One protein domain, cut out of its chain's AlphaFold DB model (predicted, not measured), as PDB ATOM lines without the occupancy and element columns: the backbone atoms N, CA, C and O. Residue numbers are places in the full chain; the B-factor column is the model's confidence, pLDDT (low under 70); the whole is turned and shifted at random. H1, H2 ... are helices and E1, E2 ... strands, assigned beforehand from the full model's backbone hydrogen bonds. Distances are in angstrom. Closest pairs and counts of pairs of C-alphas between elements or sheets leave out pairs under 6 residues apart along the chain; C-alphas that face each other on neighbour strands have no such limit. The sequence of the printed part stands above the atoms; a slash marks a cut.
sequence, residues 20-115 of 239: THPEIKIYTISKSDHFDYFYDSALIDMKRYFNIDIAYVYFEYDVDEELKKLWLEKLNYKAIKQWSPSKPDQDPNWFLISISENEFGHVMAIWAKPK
ATOM      1  N   THR A  20     -44.982  39.666  29.724       93.75
ATOM      2  CA  THR A  20     -43.772  40.484  29.863       93.75
ATOM      3  C   THR A  20     -44.017  41.565  30.899       93.75
ATOM      4  O   THR A  20     -45.082  42.187  30.923       93.75
ATOM      5  N   HIS A  21     -43.017  41.799  31.743       95.06
ATOM      6  CA  HIS A  21     -43.053  42.814  32.781       95.06
ATOM      7  C   HIS A  21     -43.436  44.187  32.196       95.06
ATOM      8  O   HIS A  21     -42.825  44.609  31.209       95.06
ATOM      9  N   PRO A  22     -44.393  44.927  32.790       92.81
ATOM     10  CA  PRO A  22     -44.884  46.187  32.230       92.81
ATOM     11  C   PRO A  22     -43.781  47.217  31.969       92.81
ATOM     12  O   PRO A  22     -43.758  47.826  30.906       92.81
ATOM     13  N   GLU A  23     -42.826  47.372  32.892       91.38
ATOM     14  CA  GLU A  23     -41.698  48.299  32.700       91.38
ATOM     15  C   GLU A  23     -40.749  47.857  31.579       91.38
ATOM     16  O   GLU A  23     -40.252  48.710  30.847       91.38
ATOM     17  N   ILE A  24     -40.555  46.545  31.379       89.12
ATOM     18  CA  ILE A  24     -39.796  46.039  30.227       89.12
ATOM     19  C   ILE A  24     -40.557  46.363  28.947       89.12
ATOM     20  O   ILE A  24     -39.979  46.914  28.021       89.12
ATOM     21  N   LYS A  25     -41.870  46.106  28.909       87.44
ATOM     22  CA  LYS A  25     -42.711  46.422  27.749       87.44
ATOM     23  C   LYS A  25     -42.646  47.913  27.390       87.44
ATOM     24  O   LYS A  25     -42.453  48.242  26.225       87.44
ATOM     25  N   ILE A  26     -42.750  48.804  28.379       87.19
ATOM     26  CA  ILE A  26     -42.620  50.259  28.192       87.19
ATOM     27  C   ILE A  26     -41.225  50.621  27.667       87.19
ATOM     28  O   ILE A  26     -41.118  51.363  26.692       87.19
ATOM     29  N   TYR A  27     -40.163  50.088  28.283       84.25
ATOM     30  CA  TYR A  27     -38.785  50.322  27.851       84.25
ATOM     31  C   TYR A  27     -38.578  49.901  26.397       84.25
ATOM     32  O   TYR A  27     -38.096  50.689  25.583       84.25
ATOM     33  N   THR A  28     -39.009  48.695  26.051       79.06
ATOM     34  CA  THR A  28     -38.876  48.127  24.715       79.06
ATOM     35  C   THR A  28     -39.617  48.962  23.662       79.06
ATOM     36  O   THR A  28     -39.013  49.332  22.655       79.06
ATOM     37  N   ILE A  29     -40.863  49.378  23.938       78.94
ATOM     38  CA  ILE A  29     -41.635  50.296  23.072       78.94
ATOM     39  C   ILE A  29     -40.918  51.648  22.918       78.94
ATOM     40  O   ILE A  29     -40.862  52.210  21.831       78.94
ATOM     41  N   SER A  30     -40.323  52.177  23.994       75.25
ATOM     42  CA  SER A  30     -39.624  53.471  23.958       75.25
ATOM     43  C   SER A  30     -38.320  53.461  23.148       75.25
ATOM     44  O   SER A  30     -37.794  54.526  22.821       75.25
ATOM     45  N   LYS A  31     -37.766  52.276  22.851       70.75
ATOM     46  CA  LYS A  31     -36.478  52.110  22.162       70.75
ATOM     47  C   LYS A  31     -36.611  51.812  20.664       70.75
ATOM     48  O   LYS A  31     -35.608  51.979  19.973       70.75
ATOM     49  N   SER A  32     -37.791  51.424  20.162       57.47
ATOM     50  CA  SER A  32     -38.135  51.392  18.726       57.47
ATOM     51  C   SER A  32     -39.619  51.068  18.498       57.47
ATOM     52  O   SER A  32     -40.217  50.392  19.333       57.47
ATOM     53  N   ASP A  33     -40.149  51.391  17.314       47.88
ATOM     54  CA  ASP A  33     -41.482  50.954  16.863       47.88
ATOM     55  C   ASP A  33     -41.605  49.423  16.654       47.88
ATOM     56  O   ASP A  33     -42.725  48.913  16.623       47.88
ATOM     57  N   HIS A  34     -40.500  48.664  16.552       43.56
ATOM     58  CA  HIS A  34     -40.490  47.236  16.175       43.56
ATOM     59  C   HIS A  34     -39.433  46.408  16.934       43.56
ATOM     60  O   HIS A  34     -38.549  45.797  16.334       43.56
ATOM     61  N   PHE A  35     -39.506  46.374  18.267       46.72
ATOM     62  CA  PHE A  35     -38.692  45.455  19.070       46.72
ATOM     63  C   PHE A  35     -39.476  44.157  19.329       46.72
ATOM     64  O   PHE A  35     -39.995  43.932  20.420       46.72
ATOM     65  N   ASP A  36     -39.555  43.291  18.322       46.03
ATOM     66  CA  ASP A  36     -40.045  41.921  18.530       46.03
ATOM     67  C   ASP A  36     -38.941  40.999  19.102       46.03
ATOM     68  O   ASP A  36     -39.227  39.875  19.507       46.03
ATOM     69  N   TYR A  37     -37.682  41.470  19.206       53.03
ATOM     70  CA  TYR A  37     -36.524  40.619  19.531       53.03
ATOM     71  C   TYR A  37     -35.468  41.293  20.420       53.03
ATOM     72  O   TYR A  37     -35.007  42.399  20.142       53.03
ATOM     73  N   PHE A  38     -35.001  40.591  21.454       53.53
ATOM     74  CA  PHE A  38     -33.833  40.993  22.241       53.53
ATOM     75  C   PHE A  38     -32.539  40.564  21.530       53.53
ATOM     76  O   PHE A  38     -32.027  39.482  21.795       53.53
ATOM     77  N   TYR A  39     -31.982  41.401  20.652       58.72
ATOM     78  CA  TYR A  39     -30.579  41.244  20.238       58.72
ATOM     79  C   TYR A  39     -29.647  41.391  21.455       58.72
ATOM     80  O   TYR A  39     -29.957  42.156  22.373       58.72
ATOM     81  N   ASP A  40     -28.487  40.722  21.450       56.72
ATOM     82  CA  ASP A  40     -27.523  40.738  22.566       56.72
ATOM     83  C   ASP A  40     -27.176  42.161  23.041       56.72
ATOM     84  O   ASP A  40     -27.123  42.432  24.240       56.72
ATOM     85  N   SER A  41     -27.035  43.113  22.114       57.62
ATOM     86  CA  SER A  41     -26.783  44.525  22.429       57.62
ATOM     87  C   SER A  41     -27.966  45.213  23.126       57.62
ATOM     88  O   SER A  41     -27.777  45.953  24.090       57.62
ATOM     89  N   ALA A  42     -29.201  44.931  22.707       66.38
ATOM     90  CA  ALA A  42     -30.409  45.471  23.333       66.38
ATOM     91  C   ALA A  42     -30.637  44.902  24.739       66.38
ATOM     92  O   ALA A  42     -31.107  45.596  25.646       66.38
ATOM     93  N   LEU A  43     -30.273  43.635  24.922       70.69
ATOM     94  CA  LEU A  43     -30.306  42.947  26.200       70.69
ATOM     95  C   LEU A  43     -29.263  43.524  27.169       70.69
ATOM     96  O   LEU A  43     -29.573  43.736  28.342       70.69
ATOM     97  N   ILE A  44     -28.050  43.821  26.687       69.31
ATOM     98  CA  ILE A  44     -27.009  44.521  27.457       69.31
ATOM     99  C   ILE A  44     -27.512  45.900  27.898       69.31
ATOM    100  O   ILE A  44     -27.424  46.232  29.084       69.31
ATOM    101  N   ASP A  45     -28.108  46.670  26.986       70.56
ATOM    102  CA  ASP A  45     -28.678  47.984  27.296       70.56
ATOM    103  C   ASP A  45     -29.795  47.891  28.346       70.56
ATOM    104  O   ASP A  45     -29.819  48.669  29.299       70.56
ATOM    105  N   MET A  46     -30.698  46.913  28.223       80.19
ATOM    106  CA  MET A  46     -31.781  46.682  29.186       80.19
ATOM    107  C   MET A  46     -31.245  46.299  30.573       80.19
ATOM    108  O   MET A  46     -31.680  46.863  31.580       80.19
ATOM    109  N   LYS A  47     -30.278  45.370  30.638       81.31
ATOM    110  CA  LYS A  47     -29.613  44.970  31.893       81.31
ATOM    111  C   LYS A  47     -28.986  46.171  32.594       81.31
ATOM    112  O   LYS A  47     -29.107  46.301  33.813       81.31
ATOM    113  N   ARG A  48     -28.343  47.057  31.827       72.19
ATOM    114  CA  ARG A  48     -27.744  48.305  32.323       72.19
ATOM    115  C   ARG A  48     -28.809  49.283  32.815       72.19
ATOM    116  O   ARG A  48     -28.702  49.762  33.942       72.19
ATOM    117  N   TYR A  49     -29.845  49.524  32.012       77.75
ATOM    118  CA  TYR A  49     -30.925  50.463  32.322       77.75
ATOM    119  C   TYR A  49     -31.631  50.120  33.638       77.75
ATOM    120  O   TYR A  49     -31.767  50.978  34.510       77.75
ATOM    121  N   PHE A  50     -32.004  48.850  33.813       82.06
ATOM    122  CA  PHE A  50     -32.707  48.376  35.008       82.06
ATOM    123  C   PHE A  50     -31.788  47.921  36.145       82.06
ATOM    124  O   PHE A  50     -32.270  47.602  37.235       82.06
ATOM    125  N   ASN A  51     -30.470  47.891  35.913       78.81
ATOM    126  CA  ASN A  51     -29.473  47.383  36.852       78.81
ATOM    127  C   ASN A  51     -29.798  45.960  37.343       78.81
ATOM    128  O   ASN A  51     -29.934  45.702  38.542       78.81
ATOM    129  N   ILE A  52     -29.948  45.037  36.399       86.81
ATOM    130  CA  ILE A  52     -30.347  43.651  36.662       86.81
ATOM    131  C   ILE A  52     -29.381  42.651  36.031       86.81
ATOM    132  O   ILE A  52     -28.777  42.911  34.989       86.81
ATOM    133  N   ASP A  53     -29.279  41.490  36.668       88.62
ATOM    134  CA  ASP A  53     -28.817  40.260  36.034       88.62
ATOM    135  C   ASP A  53     -30.029  39.504  35.515       88.62
ATOM    136  O   ASP A  53     -31.126  39.645  36.062       88.62
ATOM    137  N   ILE A  54     -29.829  38.690  34.479       91.25
ATOM    138  CA  ILE A  54     -30.882  37.821  33.961       91.25
ATOM    139  C   ILE A  54     -30.407  36.378  33.873       91.25
ATOM    140  O   ILE A  54     -29.220  36.123  33.667       91.25
ATOM    141  N   ALA A  55     -31.355  35.457  33.943       92.75
ATOM    142  CA  ALA A  55     -31.147  34.052  33.649       92.75
ATOM    143  C   ALA A  55     -32.337  33.506  32.859       92.75
ATOM    144  O   ALA A  55     -33.472  33.962  33.023       92.75
ATOM    145  N   TYR A  56     -32.062  32.520  32.010       93.44
ATOM    146  CA  TYR A  56     -33.061  31.860  31.182       93.44
ATOM    147  C   TYR A  56     -33.387  30.494  31.763       93.44
ATOM    148  O   TYR A  56     -32.490  29.731  32.122       93.44
ATOM    149  N   VAL A  57     -34.674  30.179  31.813       95.81
ATOM    150  CA  VAL A  57     -35.169  28.832  32.087       95.81
ATOM    151  C   VAL A  57     -35.999  28.422  30.887       95.81
ATOM    152  O   VAL A  57     -36.984  29.077  30.552       95.81
ATOM    153  N   TYR A  58     -35.570  27.374  30.198       94.81
ATOM    154  CA  TYR A  58     -36.253  26.880  29.009       94.81
ATOM    155  C   TYR A  58     -37.289  25.841  29.416       94.81
ATOM    156  O   TYR A  58     -36.975  24.896  30.141       94.81
ATOM    157  N   PHE A  59     -38.507  26.004  28.904       95.31
ATOM    158  CA  PHE A  59     -39.653  25.146  29.198       95.31
ATOM    159  C   PHE A  59     -39.309  23.660  29.037       95.31
ATOM    160  O   PHE A  59     -39.611  22.857  29.907       95.31
ATOM    161  N   GLU A  60     -38.610  23.291  27.961       92.69
ATOM    162  CA  GLU A  60     -38.314  21.894  27.618       92.69
ATOM    163  C   GLU A  60     -37.405  21.143  28.609       92.69
ATOM    164  O   GLU A  60     -37.334  19.911  28.537       92.69
ATOM    165  N   TYR A  61     -36.713  21.864  29.496       94.12
ATOM    166  CA  TYR A  61     -35.855  21.301  30.548       94.12
ATOM    167  C   TYR A  61     -36.436  21.499  31.955       94.12
ATOM    168  O   TYR A  61     -35.832  21.050  32.924       94.12
ATOM    169  N   ASP A  62     -37.584  22.169  32.069       96.25
ATOM    170  CA  ASP A  62     -38.163  22.617  33.341       96.25
ATOM    171  C   ASP A  62     -39.557  22.031  33.620       96.25
ATOM    172  O   ASP A  62     -40.221  22.369  34.598       96.25
ATOM    173  N   VAL A  63     -40.028  21.145  32.745       95.31
ATOM    174  CA  VAL A  63     -41.329  20.487  32.867       95.31
ATOM    175  C   VAL A  63     -41.190  18.980  32.729       95.31
ATOM    176  O   VAL A  63     -40.200  18.473  32.202       95.31
ATOM    177  N   ASP A  64     -42.202  18.255  33.197       94.56
ATOM    178  CA  ASP A  64     -42.290  16.817  32.978       94.56
ATOM    179  C   ASP A  64     -42.547  16.457  31.501       94.56
ATOM    180  O   ASP A  64     -42.932  17.278  30.665       94.56
ATOM    181  N   GLU A  65     -42.353  15.180  31.178       93.12
ATOM    182  CA  GLU A  65     -42.519  14.663  29.819       93.12
ATOM    183  C   GLU A  65     -43.952  14.794  29.275       93.12
ATOM    184  O   GLU A  65     -44.137  14.885  28.062       93.12
ATOM    185  N   GLU A  66     -44.983  14.815  30.126       92.44
ATOM    186  CA  GLU A  66     -46.365  14.957  29.654       92.44
ATOM    187  C   GLU A  66     -46.629  16.377  29.153       92.44
ATOM    188  O   GLU A  66     -47.166  16.569  28.054       92.44
ATOM    189  N   LEU A  67     -46.208  17.375  29.932       91.44
ATOM    190  CA  LEU A  67     -46.353  18.779  29.577       91.44
ATOM    191  C   LEU A  67     -45.445  19.147  28.400       91.44
ATOM    192  O   LEU A  67     -45.867  19.874  27.495       91.44
ATOM    193  N   LYS A  68     -44.241  18.567  28.357       92.06
ATOM    194  CA  LYS A  68     -43.310  18.701  27.235       92.06
ATOM    195  C   LYS A  68     -43.917  18.206  25.925       92.06
ATOM    196  O   LYS A  68     -43.917  18.946  24.942       92.06
ATOM    197  N   LYS A  69     -44.505  17.003  25.909       90.88
ATOM    198  CA  LYS A  69     -45.202  16.457  24.727       90.88
ATOM    199  C   LYS A  69     -46.404  17.296  24.319       90.88
ATOM    200  O   LYS A  69     -46.647  17.493  23.131       90.88
ATOM    201  N   LEU A  70     -47.156  17.815  25.293       90.69
ATOM    202  CA  LEU A  70     -48.301  18.681  25.018       90.69
ATOM    203  C   LEU A  70     -47.894  19.935  24.227       90.69
ATOM    204  O   LEU A  70     -48.651  20.370  23.359       90.69
ATOM    205  N   TRP A  71     -46.705  20.482  24.483       87.56
ATOM    206  CA  TRP A  71     -46.150  21.571  23.683       87.56
ATOM    207  C   TRP A  71     -45.519  21.077  22.375       87.56
ATOM    208  O   TRP A  71     -46.002  21.426  21.303       87.56
ATOM    209  N   LEU A  72     -44.489  20.227  22.445       84.12
ATOM    210  CA  LEU A  72     -43.651  19.883  21.288       84.12
ATOM    211  C   LEU A  72     -44.387  19.095  20.197       84.12
ATOM    212  O   LEU A  72     -44.076  19.243  19.020       84.12
ATOM    213  N   GLU A  73     -45.360  18.260  20.567       85.25
ATOM    214  CA  GLU A  73     -46.065  17.403  19.604       85.25
ATOM    215  C   GLU A  73     -47.412  17.989  19.172       85.25
ATOM    216  O   GLU A  73     -47.906  17.678  18.089       85.25
ATOM    217  N   LYS A  74     -48.043  18.803  20.030       83.69
ATOM    218  CA  LYS A  74     -49.419  19.287  19.815       83.69
ATOM    219  C   LYS A  74     -49.530  20.803  19.682       83.69
ATOM    220  O   LYS A  74     -50.643  21.275  19.457       83.69
ATOM    221  N   LEU A  75     -48.428  21.544  19.849       82.62
ATOM    222  CA  LEU A  75     -48.363  23.014  19.830       82.62
ATOM    223  C   LEU A  75     -49.467  23.652  20.683       82.62
ATOM    224  O   LEU A  75     -50.132  24.614  20.296       82.62
ATOM    225  N   ASN A  76     -49.732  23.047  21.843       86.06
ATOM    226  CA  ASN A  76     -50.864  23.420  22.670       86.06
ATOM    227  C   ASN A  76     -50.423  24.379  23.779       86.06
ATOM    228  O   ASN A  76     -49.851  23.960  24.786       86.06
ATOM    229  N   TYR A  77     -50.786  25.656  23.632       87.50
ATOM    230  CA  TYR A  77     -50.514  26.740  24.588       87.50
ATOM    231  C   TYR A  77     -51.040  26.500  26.012       87.50
ATOM    232  O   TYR A  77     -50.603  27.151  26.964       87.50
ATOM    233  N   LYS A  78     -51.931  25.519  26.215       88.75
ATOM    234  CA  LYS A  78     -52.282  25.039  27.559       88.75
ATOM    235  C   LYS A  78     -51.041  24.589  28.338       88.75
ATOM    236  O   LYS A  78     -51.008  24.783  29.549       88.75
ATOM    237  N   ALA A  79     -50.035  24.040  27.653       90.94
ATOM    238  CA  ALA A  79     -48.769  23.638  28.250       90.94
ATOM    239  C   ALA A  79     -48.023  24.837  28.861       90.94
ATOM    240  O   ALA A  79     -47.666  24.806  30.036       90.94
ATOM    241  N   ILE A  80     -47.904  25.940  28.113       92.44
ATOM    242  CA  ILE A  80     -47.275  27.182  28.589       92.44
ATOM    243  C   ILE A  80     -48.073  27.782  29.751       92.44
ATOM    244  O   ILE A  80     -47.499  28.186  30.759       92.44
ATOM    245  N   LYS A  81     -49.410  27.791  29.668       93.19
ATOM    246  CA  LYS A  81     -50.277  28.270  30.759       93.19
ATOM    247  C   LYS A  81     -50.118  27.490  32.064       93.19
ATOM    248  O   LYS A  81     -50.235  28.083  33.132       93.19
ATOM    249  N   GLN A  82     -49.900  26.181  31.981       93.62
ATOM    250  CA  GLN A  82     -49.747  25.306  33.146       93.62
ATOM    251  C   GLN A  82     -48.334  25.322  33.725       93.62
ATOM    252  O   GLN A  82     -48.158  25.029  34.906       93.62
ATOM    253  N   TRP A  83     -47.338  25.676  32.918       95.94
ATOM    254  CA  TRP A  83     -45.956  25.745  33.357       95.94
ATOM    255  C   TRP A  83     -45.758  26.793  34.450       95.94
ATOM    256  O   TRP A  83     -46.085  27.965  34.271       95.94
ATOM    257  N   SER A  84     -45.172  26.390  35.572       95.38
ATOM    258  CA  SER A  84     -44.659  27.301  36.590       95.38
ATOM    259  C   SER A  84     -43.134  27.275  36.494       95.38
ATOM    260  O   SER A  84     -42.554  26.301  36.963       95.38
ATOM    261  N   PRO A  85     -42.494  28.274  35.848       96.62
ATOM    262  CA  PRO A  85     -41.048  28.281  35.698       96.62
ATOM    263  C   PRO A  85     -40.352  28.107  37.043       96.62
ATOM    264  O   PRO A  85     -40.698  28.796  38.009       96.62
ATOM    265  N   SER A  86     -39.368  27.218  37.106       95.81
ATOM    266  CA  SER A  86     -38.493  27.112  38.268       95.81
ATOM    267  C   SER A  86     -37.579  28.325  38.341       95.81
ATOM    268  O   SER A  86     -37.224  28.932  37.328       95.81
ATOM    269  N   LYS A  87     -37.167  28.688  39.558       95.19
ATOM    270  CA  LYS A  87     -36.110  29.685  39.733       95.19
ATOM    271  C   LYS A  87     -34.781  29.141  39.194       95.19
ATOM    272  O   LYS A  87     -34.527  27.948  39.355       95.19
ATOM    273  N   PRO A  88     -33.912  30.002  38.636       93.81
ATOM    274  CA  PRO A  88     -32.608  29.582  38.124       93.81
ATOM    275  C   PRO A  88     -31.702  28.985  39.209       93.81
ATOM    276  O   PRO A  88     -30.942  28.057  38.952       93.81
ATOM    277  N   ASP A  89     -31.775  29.531  40.427       91.88
ATOM    278  CA  ASP A  89     -31.002  29.095  41.588       91.88
ATOM    279  C   ASP A  89     -31.772  29.376  42.906       91.88
ATOM    280  O   ASP A  89     -32.963  29.697  42.901       91.88
ATOM    281  N   GLN A  90     -31.094  29.225  44.049       90.44
ATOM    282  CA  GLN A  90     -31.668  29.414  45.391       90.44
ATOM    283  C   GLN A  90     -31.714  30.884  45.864       90.44
ATOM    284  O   GLN A  90     -32.164  31.153  46.979       90.44
ATOM    285  N   ASP A  91     -31.246  31.845  45.064       87.81
ATOM    286  CA  ASP A  91     -31.270  33.271  45.394       87.81
ATOM    287  C   ASP A  91     -32.728  33.776  45.430       87.81
ATOM    288  O   ASP A  91     -33.453  33.715  44.428       87.81
ATOM    289  N   PRO A  92     -33.203  34.297  46.577       89.75
ATOM    290  CA  PRO A  92     -34.584  34.746  46.714       89.75
ATOM    291  C   PRO A  92     -34.894  36.002  45.892       89.75
ATOM    292  O   PRO A  92     -36.071  36.315  45.720       89.75
ATOM    293  N   ASN A  93     -33.874  36.708  45.389       90.25
ATOM    294  CA  ASN A  93     -34.042  37.959  44.650       90.25
ATOM    295  C   ASN A  93     -34.429  37.761  43.182       90.25
ATOM    296  O   ASN A  93     -34.718  38.746  42.507       90.25
ATOM    297  N   TRP A  94     -34.434  36.521  42.684       95.06
ATOM    298  CA  TRP A  94     -34.957  36.226  41.356       95.06
ATOM    299  C   TRP A  94     -36.471  36.421  41.301       95.06
ATOM    300  O   TRP A  94     -37.229  35.829  42.078       95.06
ATOM    301  N   PHE A  95     -36.912  37.192  40.316       96.38
ATOM    302  CA  PHE A  95     -38.310  37.356  39.952       96.38
ATOM    303  C   PHE A  95     -38.476  37.315  38.427       96.38
ATOM    304  O   PHE A  95     -37.546  37.597  37.675       96.38
ATOM    305  N   LEU A  96     -39.655  36.912  37.957       96.50
ATOM    306  CA  LEU A  96     -39.927  36.776  36.526       96.50
ATOM    307  C   LEU A  96     -40.069  38.146  35.863       96.50
ATOM    308  O   LEU A  96     -40.772  39.016  36.378       96.50
ATOM    309  N   ILE A  97     -39.455  38.304  34.689       95.56
ATOM    310  CA  ILE A  97     -39.631  39.487  33.838       95.56
ATOM    311  C   ILE A  97     -40.235  39.176  32.471       95.56
ATOM    312  O   ILE A  97     -40.782  40.077  31.839       95.56
ATOM    313  N   SER A  98     -40.171  37.927  32.012       94.81
ATOM    314  CA  SER A  98     -40.856  37.515  30.789       94.81
ATOM    315  C   SER A  98     -41.086  36.007  30.749       94.81
ATOM    316  O   SER A  98     -40.314  35.239  31.321       94.81
ATOM    317  N   ILE A  99     -42.157  35.600  30.078       95.56
ATOM    318  CA  ILE A  99     -42.430  34.254  29.587       95.56
ATOM    319  C   ILE A  99     -42.833  34.442  28.132       95.56
ATOM    320  O   ILE A  99     -43.845  35.092  27.864       95.56
ATOM    321  N   SER A 100     -42.049  33.907  27.207       91.94
ATOM    322  CA  SER A 100     -42.245  34.115  25.775       91.94
ATOM    323  C   SER A 100     -41.685  32.953  24.964       91.94
ATOM    324  O   SER A 100     -40.885  32.151  25.448       91.94
ATOM    325  N   GLU A 101     -42.099  32.882  23.708       88.44
ATOM    326  CA  GLU A 101     -41.496  32.032  22.687       88.44
ATOM    327  C   GLU A 101     -40.458  32.857  21.913       88.44
ATOM    328  O   GLU A 101     -40.689  34.040  21.653       88.44
ATOM    329  N   ASN A 102     -39.299  32.276  21.595       83.56
ATOM    330  CA  ASN A 102     -38.335  32.917  20.698       83.56
ATOM    331  C   ASN A 102     -38.607  32.579  19.226       83.56
ATOM    332  O   ASN A 102     -39.456  31.756  18.900       83.56
ATOM    333  N   GLU A 103     -37.823  33.171  18.329       75.38
ATOM    334  CA  GLU A 103     -37.922  32.967  16.876       75.38
ATOM    335  C   GLU A 103     -37.730  31.512  16.408       75.38
ATOM    336  O   GLU A 103     -38.125  31.156  15.300       75.38
ATOM    337  N   PHE A 104     -37.151  30.661  17.253       83.00
ATOM    338  CA  PHE A 104     -36.915  29.245  16.976       83.00
ATOM    339  C   PHE A 104     -38.010  28.335  17.554       83.00
ATOM    340  O   PHE A 104     -37.895  27.112  17.480       83.00
ATOM    341  N   GLY A 105     -39.056  28.908  18.152       83.44
ATOM    342  CA  GLY A 105     -40.149  28.162  18.770       83.44
ATOM    343  C   GLY A 105     -39.846  27.614  20.168       83.44
ATOM    344  O   GLY A 105     -40.617  26.820  20.718       83.44
ATOM    345  N   HIS A 106     -38.723  28.015  20.773       88.00
ATOM    346  CA  HIS A 106     -38.396  27.640  22.142       88.00
ATOM    347  C   HIS A 106     -39.099  28.570  23.125       88.00
ATOM    348  O   HIS A 106     -38.886  29.785  23.139       88.00
ATOM    349  N   VAL A 107     -39.896  27.969  24.000       92.19
ATOM    350  CA  VAL A 107     -40.547  28.665  25.106       92.19
ATOM    351  C   VAL A 107     -39.554  28.816  26.252       92.19
ATOM    352  O   VAL A 107     -38.933  27.845  26.694       92.19
ATOM    353  N   MET A 108     -39.416  30.038  26.753       94.50
ATOM    354  CA  MET A 108     -38.503  30.368  27.838       94.50
ATOM    355  C   MET A 108     -39.125  31.353  28.821       94.50
ATOM    356  O   MET A 108     -39.992  32.158  28.486       94.50
ATOM    357  N   ALA A 109     -38.626  31.297  30.045       95.94
ATOM    358  CA  ALA A 109     -38.858  32.273  31.081       95.94
ATOM    359  C   ALA A 109     -37.554  33.027  31.332       95.94
ATOM    360  O   ALA A 109     -36.492  32.422  31.501       95.94
ATOM    361  N   ILE A 110     -37.646  34.350  31.370       94.75
ATOM    362  CA  ILE A 110     -36.541  35.228  31.730       94.75
ATOM    363  C   ILE A 110     -36.763  35.667  33.171       94.75
ATOM    364  O   ILE A 110     -37.748  36.335  33.502       94.75
ATOM    365  N   TRP A 111     -35.823  35.290  34.022       96.12
ATOM    366  CA  TRP A 111     -35.730  35.746  35.397       96.12
ATOM    367  C   TRP A 111     -34.786  36.931  35.469       96.12
ATOM    368  O   TRP A 111     -33.772  36.951  34.776       96.12
ATOM    369  N   ALA A 112     -35.100  37.893  36.328       94.69
ATOM    370  CA  ALA A 112     -34.212  38.981  36.685       94.69
ATOM    371  C   ALA A 112     -33.990  39.016  38.190       94.69
ATOM    372  O   ALA A 112     -34.873  38.670  38.975       94.69
ATOM    373  N   LYS A 113     -32.814  39.470  38.596       92.62
ATOM    374  CA  LYS A 113     -32.576  39.925  39.962       92.62
ATOM    375  C   LYS A 113     -31.854  41.258  39.909       92.62
ATOM    376  O   LYS A 113     -31.116  41.495  38.948       92.62
ATOM    377  N   PRO A 114     -32.034  42.138  40.908       86.69
ATOM    378  CA  PRO A 114     -31.193  43.312  41.017       86.69
ATOM    379  C   PRO A 114     -29.742  42.851  40.991       86.69
ATOM    380  O   PRO A 114     -29.358  41.977  41.778       86.69
ATOM    381  N   LYS A 115     -28.937  43.442  40.107       79.00
ATOM    382  CA  LYS A 115     -27.492  43.342  40.259       79.00
ATOM    383  C   LYS A 115     -27.212  43.818  41.667       79.00
ATOM    384  O   LYS A 115     -27.616  44.936  42.015       79.00
TER     385      LYS A 115
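This is residues 20 to 115 of the 239 residues of an uncharacterized protein of Acinetobacter sp. ANC 3789 (UniProt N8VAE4). A small, strongly twisted sheet of three strands, E1, E3 and E2, lies in the middle, with helices at both ends of the long axis: H1 and H2 loosely placed at one end, and the short helices H3, H4 and H5 at the other. A long loop, residues 83 to 94, leads from H5 back to the sheet. The printed part has 96 residues, with five named helices and three named strands in the order H1, H2, E1, H3, H4, H5, E2, E3; the sheet is antiparallel throughout, and the class is mixed, helices and strands. It is compact, with a radius of gyration of the C-alphas of 14.2 A and spans of 39 by 34 by 20 A.

H1, residues 22 to 31, only grazes the sheet with its residues 22 to 25; its Ile 24 has its C-alpha 7.5 A from that of Ile 97 in E2, residues 95 to 101. H1 and H2, residues 40 to 50, are near each other, with 9 pairs of C-alphas within 10 A. H2 is on the sheet at a height of 6.5 A, but over none of its strands, only just, with 2 of its 11 C-alphas falling on E1, residues 52 to 58; the closest C-alphas of H2 and E1, those of Lys 47 and Asp 53, are 6.3 A apart. E1 is an edge strand, antiparallel to the inner strand E3, residues 107 to 114, at 156 degrees, with N 55 and O 111 at 3.0 A. H3, residues 59 to 62, stands at the sheet's level, only just, at a height of 3.8 A; the closest C-alphas of H3 and E3, those of Phe 59 and Val 107, are 5.5 A apart. H4, residues 65 to 72, is not on the sheet; it touches H5, residues 78 to 82, closest at the C-alphas of Leu 67 and Ala 79, 5.6 A. H5 only grazes the sheet with its residues 80 to 81. E2 and E3 form a hairpin, antiparallel at 156 degrees, with N 110 and O 98 at 2.8 A. In H1, H2, H4 and H5 every O i to N i+4 pair is within hydrogen-bond range; H3 is too short for such a pair.

H1 begins at C-alpha 22 (-44.884, 46.187, 32.230) and is 14.4 A long; H2 is 15.5 A. E1 is 19.4 A, ending at C-alpha 58 (-36.253, 26.880, 29.009). H3 is 5.1 A, H4 10.1 A and H5 6.1 A. E2 is 18.3 A, and E3 is 23.6 A, ending at C-alpha 114 (-31.193, 43.312, 41.017).

The two C-alphas farthest apart, those of Ser 30 and Glu 66, are 39.5 A apart. The printed part has no cut, and the link from H5 to E2 is long. The mean pLDDT of the printed part is 84.7; residues 32 to 42 and residue 44 are under 70.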